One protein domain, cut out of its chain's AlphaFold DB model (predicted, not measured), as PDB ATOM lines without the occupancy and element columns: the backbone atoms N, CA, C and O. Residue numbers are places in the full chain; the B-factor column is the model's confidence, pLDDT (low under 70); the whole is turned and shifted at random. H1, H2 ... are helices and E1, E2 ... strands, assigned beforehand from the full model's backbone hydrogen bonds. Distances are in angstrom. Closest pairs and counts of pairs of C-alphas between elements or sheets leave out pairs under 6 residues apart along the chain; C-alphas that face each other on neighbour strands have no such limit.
ATOM      1  N   GLN A  14     120.579 125.569 195.999       95.31
ATOM      2  CA  GLN A  14     119.562 126.602 196.192       95.31
ATOM      3  C   GLN A  14     120.168 127.792 196.940       95.31
ATOM      4  O   GLN A  14     120.634 127.647 198.071       95.31
ATOM      5  N   ARG A  15     120.153 128.973 196.321       93.25
ATOM      6  CA  ARG A  15     120.590 130.238 196.931       93.25
ATOM      7  C   ARG A  15     119.378 131.119 197.215       93.25
ATOM      8  O   ARG A  15     118.452 131.107 196.403       93.25
ATOM      9  N   PRO A  16     119.358 131.903 198.307       94.81
ATOM     10  CA  PRO A  16     118.381 132.975 198.453       94.81
ATOM     11  C   PRO A  16     118.411 133.874 197.217       94.81
ATOM     12  O   PRO A  16     119.487 134.239 196.744       94.81
ATOM     13  N   THR A  17     117.243 134.219 196.686       95.62
ATOM     14  CA  THR A  17     117.150 135.090 195.511       95.62
ATOM     15  C   THR A  17     117.785 136.447 195.827       95.62
ATOM     16  O   THR A  17     117.314 137.119 196.753       95.62
ATOM     17  N   PRO A  18     118.818 136.882 195.076       93.81
ATOM     18  CA  PRO A  18     119.427 138.190 195.279       93.81
ATOM     19  C   PRO A  18     118.388 139.306 195.194       93.81
ATOM     20  O   PRO A  18     117.504 139.275 194.338       93.81
ATOM     21  N   ALA A  19     118.504 140.325 196.049       92.88
ATOM     22  CA  ALA A  19     117.557 141.442 196.059       92.88
ATOM     23  C   ALA A  19     117.448 142.119 194.680       92.88
ATOM     24  O   ALA A  19     116.346 142.419 194.230       92.88
ATOM     25  N   ALA A  20     118.576 142.251 193.974       90.25
ATOM     26  CA  ALA A  20     118.660 142.822 192.630       90.25
ATOM     27  C   ALA A  20     117.904 142.019 191.553       90.25
ATOM     28  O   ALA A  20     117.622 142.531 190.474       90.25
ATOM     29  N   PHE A  21     117.568 140.751 191.810       93.62
ATOM     30  CA  PHE A  21     116.819 139.933 190.851       93.62
ATOM     31  C   PHE A  21     115.318 140.206 190.931       93.62
ATOM     32  O   PHE A  21     114.570 139.807 190.039       93.62
ATOM     33  N   ARG A  22     114.861 140.898 191.979       88.50
ATOM     34  CA  ARG A  22     113.476 141.341 192.092       88.50
ATOM     35  C   ARG A  22     113.274 142.617 191.262       88.50
ATOM     36  O   ARG A  22     114.157 143.468 191.244       88.50
ATOM     37  N   PRO A  23     112.123 142.777 190.587       86.38
ATOM     38  CA  PRO A  23     110.935 141.920 190.649       86.38
ATOM     39  C   PRO A  23     110.935 140.736 189.663       86.38
ATOM     40  O   PRO A  23     110.014 139.929 189.707       86.38
ATOM     41  N   LEU A  24     111.939 140.614 188.788       87.56
ATOM     42  CA  LEU A  24     111.960 139.624 187.697       87.56
ATOM     43  C   LEU A  24     111.921 138.169 188.184       87.56
ATOM     44  O   LEU A  24     111.389 137.300 187.496       87.56
ATOM     45  N   VAL A  25     112.486 137.898 189.359       93.31
ATOM     46  CA  VAL A  25     112.450 136.588 190.012       93.31
ATOM     47  C   VAL A  25     111.640 136.692 191.297       93.31
ATOM     48  O   VAL A  25     112.013 137.410 192.226       93.31
ATOM     49  N   THR A  26     110.531 135.957 191.353       94.88
ATOM     50  CA  THR A  26     109.583 135.978 192.480       94.88
ATOM     51  C   THR A  26     109.789 134.837 193.471       94.88
ATOM     52  O   THR A  26     109.315 134.920 194.604       94.88
ATOM     53  N   SER A  27     110.513 133.780 193.086       96.50
ATOM     54  CA  SER A  27     110.846 132.677 193.986       96.50
ATOM     55  C   SER A  27     111.742 133.149 195.134       96.50
ATOM     56  O   SER A  27     112.558 134.061 194.987       96.50
ATOM     57  N   ALA A  28     111.606 132.511 196.298       96.62
ATOM     58  CA  ALA A  28     112.453 132.797 197.457       96.62
ATOM     59  C   ALA A  28     113.905 132.337 197.249       96.62
ATOM     60  O   ALA A  28     114.825 132.963 197.779       96.62
ATOM     61  N   THR A  29     114.099 131.267 196.474       96.81
ATOM     62  CA  THR A  29     115.415 130.746 196.097       96.81
ATOM     63  C   THR A  29     115.555 130.576 194.592       96.81
ATOM     64  O   THR A  29     114.564 130.455 193.864       96.81
ATOM     65  N   VAL A  30     116.804 130.545 194.138       94.88
ATOM     66  CA  VAL A  30     117.200 130.253 192.761       94.88
ATOM     67  C   VAL A  30     118.257 129.148 192.735       94.88
ATOM     68  O   VAL A  30     119.184 129.180 193.552       94.88
ATOM     69  N   PRO A  31     118.148 128.172 191.817       95.19
ATOM     70  CA  PRO A  31     119.205 127.198 191.605       95.19
ATOM     71  C   PRO A  31     120.419 127.880 190.964       95.19
ATOM     72  O   PRO A  31     120.291 128.594 189.970       95.19
ATOM     73  N   MET A  32     121.602 127.652 191.524       94.62
ATOM     74  CA  MET A  32     122.867 128.175 191.012       94.62
ATOM     75  C   MET A  32     123.910 127.069 190.963       94.62
ATOM     76  O   MET A  32     124.034 126.281 191.899       94.62
ATOM     77  N   LEU A  33     124.679 127.019 189.877       95.69
ATOM     78  CA  LEU A  33     125.811 126.109 189.754       95.69
ATOM     79  C   LEU A  33     127.024 126.715 190.482       95.69
ATOM     80  O   LEU A  33     127.491 127.777 190.066       95.69
ATOM     81  N   PRO A  34     127.565 126.076 191.535       95.81
ATOM     82  CA  PRO A  34     128.783 126.560 192.170       95.81
ATOM     83  C   PRO A  34     129.956 126.511 191.194       95.81
ATOM     84  O   PRO A  34     130.242 125.454 190.633       95.81
ATOM     85  N   LEU A  35     130.683 127.618 191.054       95.69
ATOM     86  CA  LEU A  35     131.917 127.675 190.256       95.69
ATOM     87  C   LEU A  35     133.187 127.704 191.118       95.69
ATOM     88  O   LEU A  35     134.295 127.657 190.595       95.69
ATOM     89  N   VAL A  36     133.032 127.742 192.441       95.50
ATOM     90  CA  VAL A  36     134.105 127.777 193.444       95.50
ATOM     91  C   VAL A  36     133.935 126.636 194.442       95.50
ATOM     92  O   VAL A  36     132.845 126.075 194.586       95.50
ATOM     93  N   ARG A  37     135.023 126.260 195.123       91.50
ATOM     94  CA  ARG A  37     134.992 125.192 196.141       91.50
ATOM     95  C   ARG A  37     134.337 125.663 197.437       91.50
ATOM     96  O   ARG A  37     133.425 125.013 197.933       91.50
ATOM     97  N   ASP A  38     134.789 126.801 197.955       93.12
ATOM     98  CA  ASP A  38     134.239 127.415 199.162       93.12
ATOM     99  C   ASP A  38     133.185 128.457 198.782       93.12
ATOM    100  O   ASP A  38     133.505 129.555 198.339       93.12
ATOM    101  N   GLN A  39     131.917 128.101 198.948       90.12
ATOM    102  CA  GLN A  39     130.777 128.957 198.609       90.12
ATOM    103  C   GLN A  39     130.396 129.917 199.748       90.12
ATOM    104  O   GLN A  39     129.527 130.772 199.577       90.12
ATOM    105  N   THR A  40     131.013 129.752 200.920       89.62
ATOM    106  CA  THR A  40     130.780 130.588 202.106       89.62
ATOM    107  C   THR A  40     131.722 131.785 202.151       89.62
ATOM    108  O   THR A  40     131.393 132.816 202.737       89.62
ATOM    109  N   ARG A  41     132.877 131.678 201.483       92.81
ATOM    110  CA  ARG A  41     133.829 132.773 201.322       92.81
ATOM    111  C   ARG A  41     133.229 133.923 200.512       92.81
ATOM    112  O   ARG A  41     132.599 133.728 199.474       92.81
ATOM    113  N   ARG A  42     133.520 135.152 200.948       90.50
ATOM    114  CA  ARG A  42     133.270 136.367 200.165       90.50
ATOM    115  C   ARG A  42     134.355 136.519 199.099       90.50
ATOM    116  O   ARG A  42     135.464 136.959 199.396       90.50
ATOM    117  N   TRP A  43     134.038 136.109 197.879       92.69
ATOM    118  CA  TRP A  43     134.924 136.241 196.726       92.69
ATOM    119  C   TRP A  43     134.908 137.660 196.151       92.69
ATOM    120  O   TRP A  43     133.944 138.403 196.343       92.69
ATOM    121  N   ASN A  44     135.974 138.025 195.434       92.00
ATOM    122  CA  ASN A  44     136.004 139.272 194.674       92.00
ATOM    123  C   ASN A  44     134.935 139.237 193.575       92.00
ATOM    124  O   ASN A  44     134.762 138.222 192.892       92.00
ATOM    125  N   ALA A  45     134.213 140.346 193.427       92.56
ATOM    126  CA  ALA A  45     133.210 140.497 192.387       92.56
ATOM    127  C   ALA A  45     133.888 140.752 191.037       92.56
ATOM    128  O   ALA A  45     134.817 141.551 190.957       92.56
ATOM    129  N   GLY A  46     133.397 140.083 189.996       94.75
ATOM    130  CA  GLY A  46     133.780 140.368 188.617       94.75
ATOM    131  C   GLY A  46     132.766 141.272 187.911       94.75
ATOM    132  O   GLY A  46     132.045 142.043 188.547       94.75
ATOM    133  N   TRP A  47     132.685 141.159 186.586       93.56
ATOM    134  CA  TRP A  47     131.896 142.048 185.730       93.56
ATOM    135  C   TRP A  47     130.717 141.335 185.074       93.56
ATOM    136  O   TRP A  47     130.863 140.265 184.488       93.56
ATOM    137  N   CYS A  48     129.550 141.973 185.080       93.62
ATOM    138  CA  CYS A  48     128.402 141.532 184.294       93.62
ATOM    139  C   CYS A  48     127.856 142.674 183.435       93.62
ATOM    140  O   CYS A  48     128.008 143.850 183.778       93.62
ATOM    141  N   THR A  49     127.215 142.304 182.332       91.25
ATOM    142  CA  THR A  49     126.628 143.231 181.361       91.25
ATOM    143  C   THR A  49     125.110 143.111 181.406       91.25
ATOM    144  O   THR A  49     124.573 142.004 181.379       91.25
ATOM    145  N   TYR A  50     124.402 144.235 181.477       88.81
ATOM    146  CA  TYR A  50     122.945 144.252 181.331       88.81
ATOM    147  C   TYR A  50     122.549 143.879 179.909       88.81
ATOM    148  O   TYR A  50     123.140 144.433 178.993       88.81
ATOM    149  N   SER A  51     121.557 142.998 179.723       80.69
ATOM    150  CA  SER A  51     121.096 142.592 178.388       80.69
ATOM    151  C   SER A  51     120.610 143.785 177.564       80.69
ATOM    152  O   SER A  51     121.059 143.929 176.442       80.69
ATOM    153  N   ASP A  52     119.769 144.662 178.134       81.31
ATOM    154  CA  ASP A  52     119.319 145.985 177.643       81.31
ATOM    155  C   ASP A  52     119.408 146.245 176.116       81.31
ATOM    156  O   ASP A  52     119.813 147.323 175.676       81.31
ATOM    157  N   GLY A  53     119.025 145.251 175.302       83.81
ATOM    158  CA  GLY A  53     119.023 145.276 173.840       83.81
ATOM    159  C   GLY A  53     120.347 144.926 173.142       83.81
ATOM    160  O   GLY A  53     120.339 144.728 171.930       83.81
ATOM    161  N   PHE A  54     121.490 144.819 173.834       86.56
ATOM    162  CA  PHE A  54     122.746 144.421 173.169       86.56
ATOM    163  C   PHE A  54     122.706 142.959 172.711       86.56
ATOM    164  O   PHE A  54     123.319 142.612 171.704       86.56
ATOM    165  N   ASP A  55     121.959 142.113 173.423       88.88
ATOM    166  CA  ASP A  55     121.738 140.702 173.105       88.88
ATOM    167  C   ASP A  55     120.898 140.478 171.838       88.88
ATOM    168  O   ASP A  55     120.834 139.357 171.332       88.88
ATOM    169  N   GLU A  56     120.309 141.535 171.276       90.31
ATOM    170  CA  GLU A  56     119.611 141.496 169.987       90.31
ATOM    171  C   GLU A  56     120.568 141.594 168.786       90.31
ATOM    172  O   GLU A  56     120.205 141.209 167.664       90.31
ATOM    173  N   ASN A  57     121.799 142.076 169.006       94.12
ATOM    174  CA  ASN A  57     122.811 142.168 167.960       94.12
ATOM    175  C   ASN A  57     123.156 140.760 167.432       94.12
ATOM    176  O   ASN A  57     123.342 139.822 168.209       94.12
ATOM    177  N   PRO A  58     123.270 140.574 166.105       95.31
ATOM    178  CA  PRO A  58     123.381 139.247 165.500       95.31
ATOM    179  C   PRO A  58     124.685 138.517 165.833       95.31
ATOM    180  O   PRO A  58     124.729 137.286 165.781       95.31
ATOM    181  N   ASP A  59     125.732 139.274 166.146       95.38
ATOM    182  CA  ASP A  59     127.062 138.821 166.539       95.38
ATOM    183  C   ASP A  59     127.195 138.547 168.041       95.38
ATOM    184  O   ASP A  59     128.252 138.087 168.479       95.38
ATOM    185  N   ILE A  60     126.144 138.792 168.828       95.19
ATOM    186  CA  ILE A  60     126.123 138.528 170.263       95.19
ATOM    187  C   ILE A  60     125.497 137.167 170.561       95.19
ATOM    188  O   ILE A  60     124.511 136.747 169.956       95.19
ATOM    189  N   GLU A  61     126.067 136.476 171.541       95.12
ATOM    190  CA  GLU A  61     125.460 135.288 172.131       95.12
ATOM    191  C   GLU A  61     125.738 135.255 173.634       95.12
ATOM    192  O   GLU A  61     126.896 135.263 174.058       95.12
ATOM    193  N   VAL A  62     124.671 135.228 174.436       95.06
ATOM    194  CA  VAL A  62     124.746 135.123 175.897       95.06
ATOM    195  C   VAL A  62     124.727 133.655 176.302       95.06
ATOM    196  O   VAL A  62     123.804 132.925 175.957       95.06
ATOM    197  N   PHE A  63     125.735 133.224 177.060       94.31
ATOM    198  CA  PHE A  63     125.840 131.845 177.540       94.31
ATOM    199  C   PHE A  63     125.191 131.683 178.911       94.31
ATOM    200  O   PHE A  63     124.382 130.781 179.114       94.31
ATOM    201  N   CYS A  64     125.550 132.546 179.866       93.69
ATOM    202  CA  CYS A  64     124.978 132.510 181.208       93.69
ATOM    203  C   CYS A  64     125.184 133.817 181.986       93.69
ATOM    204  O   CYS A  64     126.086 134.614 181.709       93.69
ATOM    205  N   GLY A  65     124.348 134.001 183.007       93.31
ATOM    206  CA  GLY A  65     124.545 134.982 184.073       93.31
ATOM    207  C   GLY A  65     125.350 134.418 185.248       93.31
ATOM    208  O   GLY A  65     126.069 133.425 185.122       93.31
ATOM    209  N   GLY A  66     125.192 135.048 186.409       91.50
ATOM    210  CA  GLY A  66     125.756 134.625 187.693       91.50
ATOM    211  C   GLY A  66     125.089 135.369 188.851       91.50
ATOM    212  O   GLY A  66     124.243 136.232 188.618       91.50
ATOM    213  N   GLU A  67     125.454 135.059 190.097       91.75
ATOM    214  CA  GLU A  67     125.028 135.851 191.262       91.75
ATOM    215  C   GLU A  67     125.600 137.275 191.144       91.75
ATOM    216  O   GLU A  67     126.813 137.445 191.038       91.75
ATOM    217  N   ASN A  68     124.736 138.297 191.082       93.19
ATOM    218  CA  ASN A  68     125.148 139.675 190.802       93.19
ATOM    219  C   ASN A  68     124.207 140.724 191.430       93.19
ATOM    220  O   ASN A  68     123.081 140.419 191.821       93.19
ATOM    221  N   GLU A  69     124.669 141.977 191.481       91.38
ATOM    222  CA  GLU A  69     123.942 143.130 192.047       91.38
ATOM    223  C   GLU A  69     123.112 143.917 191.014       91.38
ATOM    224  O   GLU A  69     122.660 145.027 191.292       91.38
ATOM    225  N   LYS A  70     122.949 143.393 189.796       89.50
ATOM    226  CA  LYS A  70     122.302 144.080 188.673       89.50
ATOM    227  C   LYS A  70     120.890 143.556 188.450       89.50
ATOM    228  O   LYS A  70     119.946 144.199 188.890       89.50
ATOM    229  N   THR A  71     120.743 142.414 187.782       90.75
ATOM    230  CA  THR A  71     119.462 141.718 187.570       90.75
ATOM    231  C   THR A  71     119.701 140.237 187.269       90.75
ATOM    232  O   THR A  71     120.817 139.819 186.951       90.75
ATOM    233  N   SER A  72     118.633 139.436 187.279       92.00
ATOM    234  CA  SER A  72     118.681 138.038 186.831       92.00
ATOM    235  C   SER A  72     118.978 137.871 185.336       92.00
ATOM    236  O   SER A  72     119.326 136.774 184.909       92.00
ATOM    237  N   ARG A  73     118.843 138.940 184.538       91.31
ATOM    238  CA  ARG A  73     119.110 138.947 183.090       91.31
ATOM    239  C   ARG A  73     120.523 139.415 182.747       91.31
ATOM    240  O   ARG A  73     120.911 139.353 181.586       91.31
ATOM    241  N   ALA A  74     121.289 139.894 183.729       93.00
ATOM    242  CA  ALA A  74     122.660 140.320 183.497       93.00
ATOM    243  C   ALA A  74     123.544 139.120 183.116       93.00
ATOM    244  O   ALA A  74     123.534 138.074 183.772       93.00
ATOM    245  N   ALA A  75     124.323 139.287 182.051       94.44
ATOM    246  CA  ALA A  75     125.191 138.265 181.493       94.44
ATOM    247  C   ALA A  75     126.587 138.334 182.124       94.44
ATOM    248  O   ALA A  75     127.208 139.397 182.171       94.44
ATOM    249  N   ALA A  76     127.096 137.188 182.570       95.62
ATOM    250  CA  ALA A  76     128.469 137.032 183.047       95.62
ATOM    251  C   ALA A  76     129.358 136.386 181.979       95.62
ATOM    252  O   ALA A  76     130.538 136.699 181.903       95.62
ATOM    253  N   CYS A  77     128.808 135.507 181.140       96.69
ATOM    254  CA  CYS A  77     129.519 134.890 180.025       96.69
ATOM    255  C   CYS A  77     128.746 135.120 178.731       96.69
ATOM    256  O   CYS A  77     127.582 134.726 178.622       96.69
ATOM    257  N   TRP A  78     129.392 135.747 177.758       96.44
ATOM    258  CA  TRP A  78     128.827 136.020 176.440       96.44
ATOM    259  C   TRP A  78     129.950 136.271 175.433       96.44
ATOM    260  O   TRP A  78     131.103 136.479 175.817       96.44
ATOM    261  N   ARG A  79     129.634 136.245 174.139       96.06
ATOM    262  CA  ARG A  79     130.574 136.625 173.075       96.06
ATOM    263  C   ARG A  79     130.026 137.752 172.213       96.06
ATOM    264  O   ARG A  79     128.811 137.857 172.079       96.06
ATOM    265  N   GLN A  80     130.930 138.500 171.583       95.19
ATOM    266  CA  GLN A  80     130.650 139.362 170.435       95.19
ATOM    267  C   GLN A  80     131.579 139.012 169.280       95.19
ATOM    268  O   GLN A  80     132.789 139.244 169.346       95.19
ATOM    269  N   GLY A  81     131.029 138.426 168.223       95.25
ATOM    270  CA  GLY A  81     131.823 137.820 167.168       95.25
ATOM    271  C   GLY A  81     132.800 136.804 167.756       95.25
ATOM    272  O   GLY A  81     132.387 135.787 168.319       95.25
ATOM    273  N   ASN A  82     134.093 137.108 167.656       95.00
ATOM    274  CA  ASN A  82     135.193 136.290 168.161       95.00
ATOM    275  C   ASN A  82     135.755 136.735 169.525       95.00
ATOM    276  O   ASN A  82     136.784 136.210 169.952       95.00
ATOM    277  N   LEU A  83     135.133 137.712 170.186       95.50
ATOM    278  CA  LEU A  83     135.541 138.192 171.506       95.50
ATOM    279  C   LEU A  83     134.711 137.508 172.588       95.50
ATOM    280  O   LEU A  83     133.490 137.455 172.483       95.50
ATOM    281  N   LEU A  84     135.372 137.003 173.630       96.56
ATOM    282  CA  LEU A  84     134.733 136.411 174.803       96.56
ATOM    283  C   LEU A  84     134.741 137.420 175.953       96.56
ATOM    284  O   LEU A  84     135.807 137.884 176.351       96.56
ATOM    285  N   HIS A  85     133.574 137.673 176.539       95.88
ATOM    286  CA  HIS A  85     133.465 138.220 177.886       95.88
ATOM    287  C   HIS A  85     133.282 137.065 178.867       95.88
ATOM    288  O   HIS A  85     132.300 136.325 178.793       95.88
ATOM    289  N   PHE A  86     134.234 136.912 179.785       96.94
ATOM    290  CA  PHE A  86     134.146 135.972 180.896       96.94
ATOM    291  C   PHE A  86     134.270 136.758 182.199       96.94
ATOM    292  O   PHE A  86     135.353 137.157 182.610       96.94
ATOM    293  N   GLY A  87     133.123 137.037 182.802       95.88
ATOM    294  CA  GLY A  87     132.958 138.027 183.853       95.88
ATOM    295  C   GLY A  87     133.266 137.557 185.268       95.88
ATOM    296  O   GLY A  87     133.143 138.349 186.195       95.88
ATOM    297  N   PHE A  88     133.624 136.288 185.469       95.62
ATOM    298  CA  PHE A  88     133.995 135.784 186.790       95.62
ATOM    299  C   PHE A  88     135.450 136.143 187.105       95.62
ATOM    300  O   PHE A  88     136.347 135.802 186.343       95.62
ATOM    301  N   GLU A  89     135.674 136.790 188.251       95.00
ATOM    302  CA  GLU A  89     136.995 137.277 188.685       95.00
ATOM    303  C   GLU A  89     137.930 136.151 189.158       95.00
ATOM    304  O   GLU A  89     139.148 136.301 189.175       95.00
ATOM    305  N   GLN A  90     137.368 135.017 189.585       94.88
ATOM    306  CA  GLN A  90     138.148 133.935 190.183       94.88
ATOM    307  C   GLN A  90     139.139 133.348 189.177       94.88
ATOM    308  O   GLN A  90     138.774 132.979 188.059       94.88
ATOM    309  N   SER A  91     140.391 133.185 189.603       94.19
ATOM    310  CA  SER A  91     141.392 132.485 188.804       94.19
ATOM    311  C   SER A  91     141.027 131.002 188.640       94.19
ATOM    312  O   SER A  91     140.321 130.432 189.481       94.19
ATOM    313  N   PRO A  92     141.562 130.305 187.620       94.12
ATOM    314  CA  PRO A  92     141.320 128.872 187.461       94.12
ATOM    315  C   PRO A  92     141.666 128.041 188.707       94.12
ATOM    316  O   PRO A  92     141.018 127.031 188.959       94.12
ATOM    317  N   ALA A  93     142.653 128.457 189.510       94.50
ATOM    318  CA  ALA A  93     143.033 127.767 190.746       94.50
ATOM    319  C   ALA A  93     142.010 127.943 191.886       94.50
ATOM    320  O   ALA A  93     141.911 127.087 192.767       94.50
ATOM    321  N   GLU A  94     141.255 129.041 191.871       95.12
ATOM    322  CA  GLU A  94     140.199 129.348 192.841       95.12
ATOM    323  C   GLU A  94     138.851 128.730 192.449       95.12
ATOM    324  O   GLU A  94     137.999 128.472 193.307       95.12
ATOM    325  N   MET A  95     138.667 128.447 191.159       96.38
ATOM    326  CA  MET A  95     137.501 127.741 190.649       96.38
ATOM    327  C   MET A  95     137.500 126.259 191.041       96.38
ATOM    328  O   MET A  95     138.534 125.605 191.201       96.38
ATOM    329  N   ASN A  96     136.300 125.700 191.165       96.12
ATOM    330  CA  ASN A  96     136.119 124.255 191.180       96.12
ATOM    331  C   ASN A  96     136.176 123.688 189.745       96.12
ATOM    332  O   ASN A  96     136.352 124.414 188.767       96.12
ATOM    333  N   GLU A  97     136.009 122.373 189.613       96.19
ATOM    334  CA  GLU A  97     136.060 121.693 188.317       96.19
ATOM    335  C   GLU A  97     134.998 122.200 187.323       96.19
ATOM    336  O   GLU A  97     135.294 122.362 186.140       96.19
ATOM    337  N   ALA A  98     133.783 122.512 187.788       96.25
ATOM    338  CA  ALA A  98     132.727 123.062 186.938       96.25
ATOM    339  C   ALA A  98     133.088 124.462 186.413       96.25
ATOM    340  O   ALA A  98     132.920 124.722 185.222       96.25
ATOM    341  N   GLY A  99     133.645 125.332 187.263       96.00
ATOM    342  CA  GLY A  99     134.137 126.656 186.865       96.00
ATOM    343  C   GLY A  99     135.267 126.583 185.837       96.00
ATOM    344  O   GLY A  99     135.200 127.237 184.795       96.00
ATOM    345  N   GLN A 100     136.255 125.714 186.066       96.94
ATOM    346  CA  GLN A 100     137.355 125.490 185.120       96.94
ATOM    347  C   GLN A 100     136.848 124.974 183.764       96.94
ATOM    348  O   GLN A 100     137.265 125.461 182.711       96.94
ATOM    349  N   ARG A 101     135.921 124.008 183.775       96.62
ATOM    350  CA  ARG A 101     135.311 123.463 182.553       96.62
ATOM    351  C   ARG A 101     134.469 124.496 181.817       96.62
ATOM    352  O   ARG A 101     134.542 124.541 180.593       96.62
ATOM    353  N   LEU A 102     133.717 125.335 182.532       96.38
ATOM    354  CA  LEU A 102     132.953 126.430 181.934       96.38
ATOM    355  C   LEU A 102     133.878 127.389 181.179       96.38
ATOM    356  O   LEU A 102     133.636 127.648 180.002       96.38
ATOM    357  N   LEU A 103     134.969 127.836 181.809       96.25
ATOM    358  CA  LEU A 103     135.961 128.704 181.168       96.25
ATOM    359  C   LEU A 103     136.538 128.065 179.897       96.25
ATOM    360  O   LEU A 103     136.549 128.688 178.833       96.25
ATOM    361  N   LEU A 104     136.979 126.806 179.981       96.19
ATOM    362  CA  LEU A 104     137.546 126.099 178.832       96.19
ATOM    363  C   LEU A 104     136.520 125.886 177.711       96.19
ATOM    364  O   LEU A 104     136.869 126.035 176.541       96.19
ATOM    365  N   ASN A 105     135.266 125.580 178.051       96.19
ATOM    366  CA  ASN A 105     134.180 125.451 177.083       96.19
ATOM    367  C   ASN A 105     133.901 126.779 176.377       96.19
ATOM    368  O   ASN A 105     133.785 126.786 175.155       96.19
ATOM    369  N   CYS A 106     133.853 127.898 177.107       96.19
ATOM    370  CA  CYS A 106     133.684 129.225 176.516       96.19
ATOM    371  C   CYS A 106     134.824 129.560 175.544       96.19
ATOM    372  O   CYS A 106     134.560 129.959 174.410       96.19
ATOM    373  N   ILE A 107     136.084 129.340 175.939       95.19
ATOM    374  CA  ILE A 107     137.252 129.580 175.073       95.19
ATOM    375  C   ILE A 107     137.191 128.694 173.823       95.19
ATOM    376  O   ILE A 107     137.340 129.182 172.701       95.19
ATOM    377  N   ALA A 108     136.957 127.390 174.001       95.06
ATOM    378  CA  ALA A 108     136.892 126.443 172.895       95.06
ATOM    379  C   ALA A 108     135.747 126.780 171.930       95.06
ATOM    380  O   ALA A 108     135.957 126.764 170.718       95.06
ATOM    381  N   TYR A 109     134.575 127.143 172.453       95.25
ATOM    382  CA  TYR A 109     133.426 127.556 171.657       95.25
ATOM    383  C   TYR A 109     133.732 128.813 170.837       95.25
ATOM    384  O   TYR A 109     133.627 128.783 169.611       95.25
ATOM    385  N   VAL A 110     134.203 129.889 171.478       96.00
ATOM    386  CA  VAL A 110     134.498 131.164 170.795       96.00
ATOM    387  C   VAL A 110     135.637 131.021 169.773       96.00
ATOM    388  O   VAL A 110     135.614 131.667 168.726       96.00
ATOM    389  N   SER A 111     136.582 130.096 169.985       94.56
ATOM    390  CA  SER A 111     137.665 129.820 169.023       94.56
ATOM    391  C   SER A 111     137.188 129.330 167.644       94.56
ATOM    392  O   SER A 111     137.957 129.345 166.676       94.56
ATOM    393  N   ARG A 112     135.917 128.918 167.528       95.31
ATOM    394  CA  ARG A 112     135.297 128.478 166.270       95.31
ATOM    395  C   ARG A 112     134.862 129.629 165.363       95.31
ATOM    396  O   ARG A 112     134.562 129.391 164.195       95.31
TER     397      ARG A 112
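This is residues 14 to 112 of the 292 residues of an uncharacterized protein of Verrucomicrobia bacterium (UniProt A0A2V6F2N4). Little regular structure: a body mostly of loops holds a small three-stranded sheet, E3 E4 E5, with helix H1 over one face, and a short hairpin, E1 and E2, away from them. The 99 printed residues, 34 in named elements, run E1 E2 E3 E4 E5 H1, class mixed, both sheets antiparallel. It is compact, radius of gyration of the C-alphas 13.9 A, spanning 37 by 33 by 19 A.

E1, residues 14 to 16, begins at C-alpha 14 (119.562, 126.602, 196.192). E2 is 29 to 32, E3 60 to 64 (12.5 A), E4 77 to 80, E5 83 to 86. H1, 97 to 110, 20.0 A, ends at C-alpha 110 (134.498, 131.164, 170.795).

In hairpin E1 and E2, N 15 and O 30 are 2.9 A apart. E3 E4 E5 is a meander, each strand the antiparallel neighbour of the one before: N 63 and O 77, 2.8 A; N 85 and O 78, 2.8 A. H1 is on this sheet, two layers, height 9.1 A, along the strands; C-alphas 84 and 110 are closest, 6.6 A. Every O i to N i+4 pair in H1 is within hydrogen-bond range.

C-alphas 28 and 112 are farthest apart, 38.9 A. The printed part has no cut; the links E1 to E2, E2 to E3 and E3 to E4 are long. No printed residue is under 70.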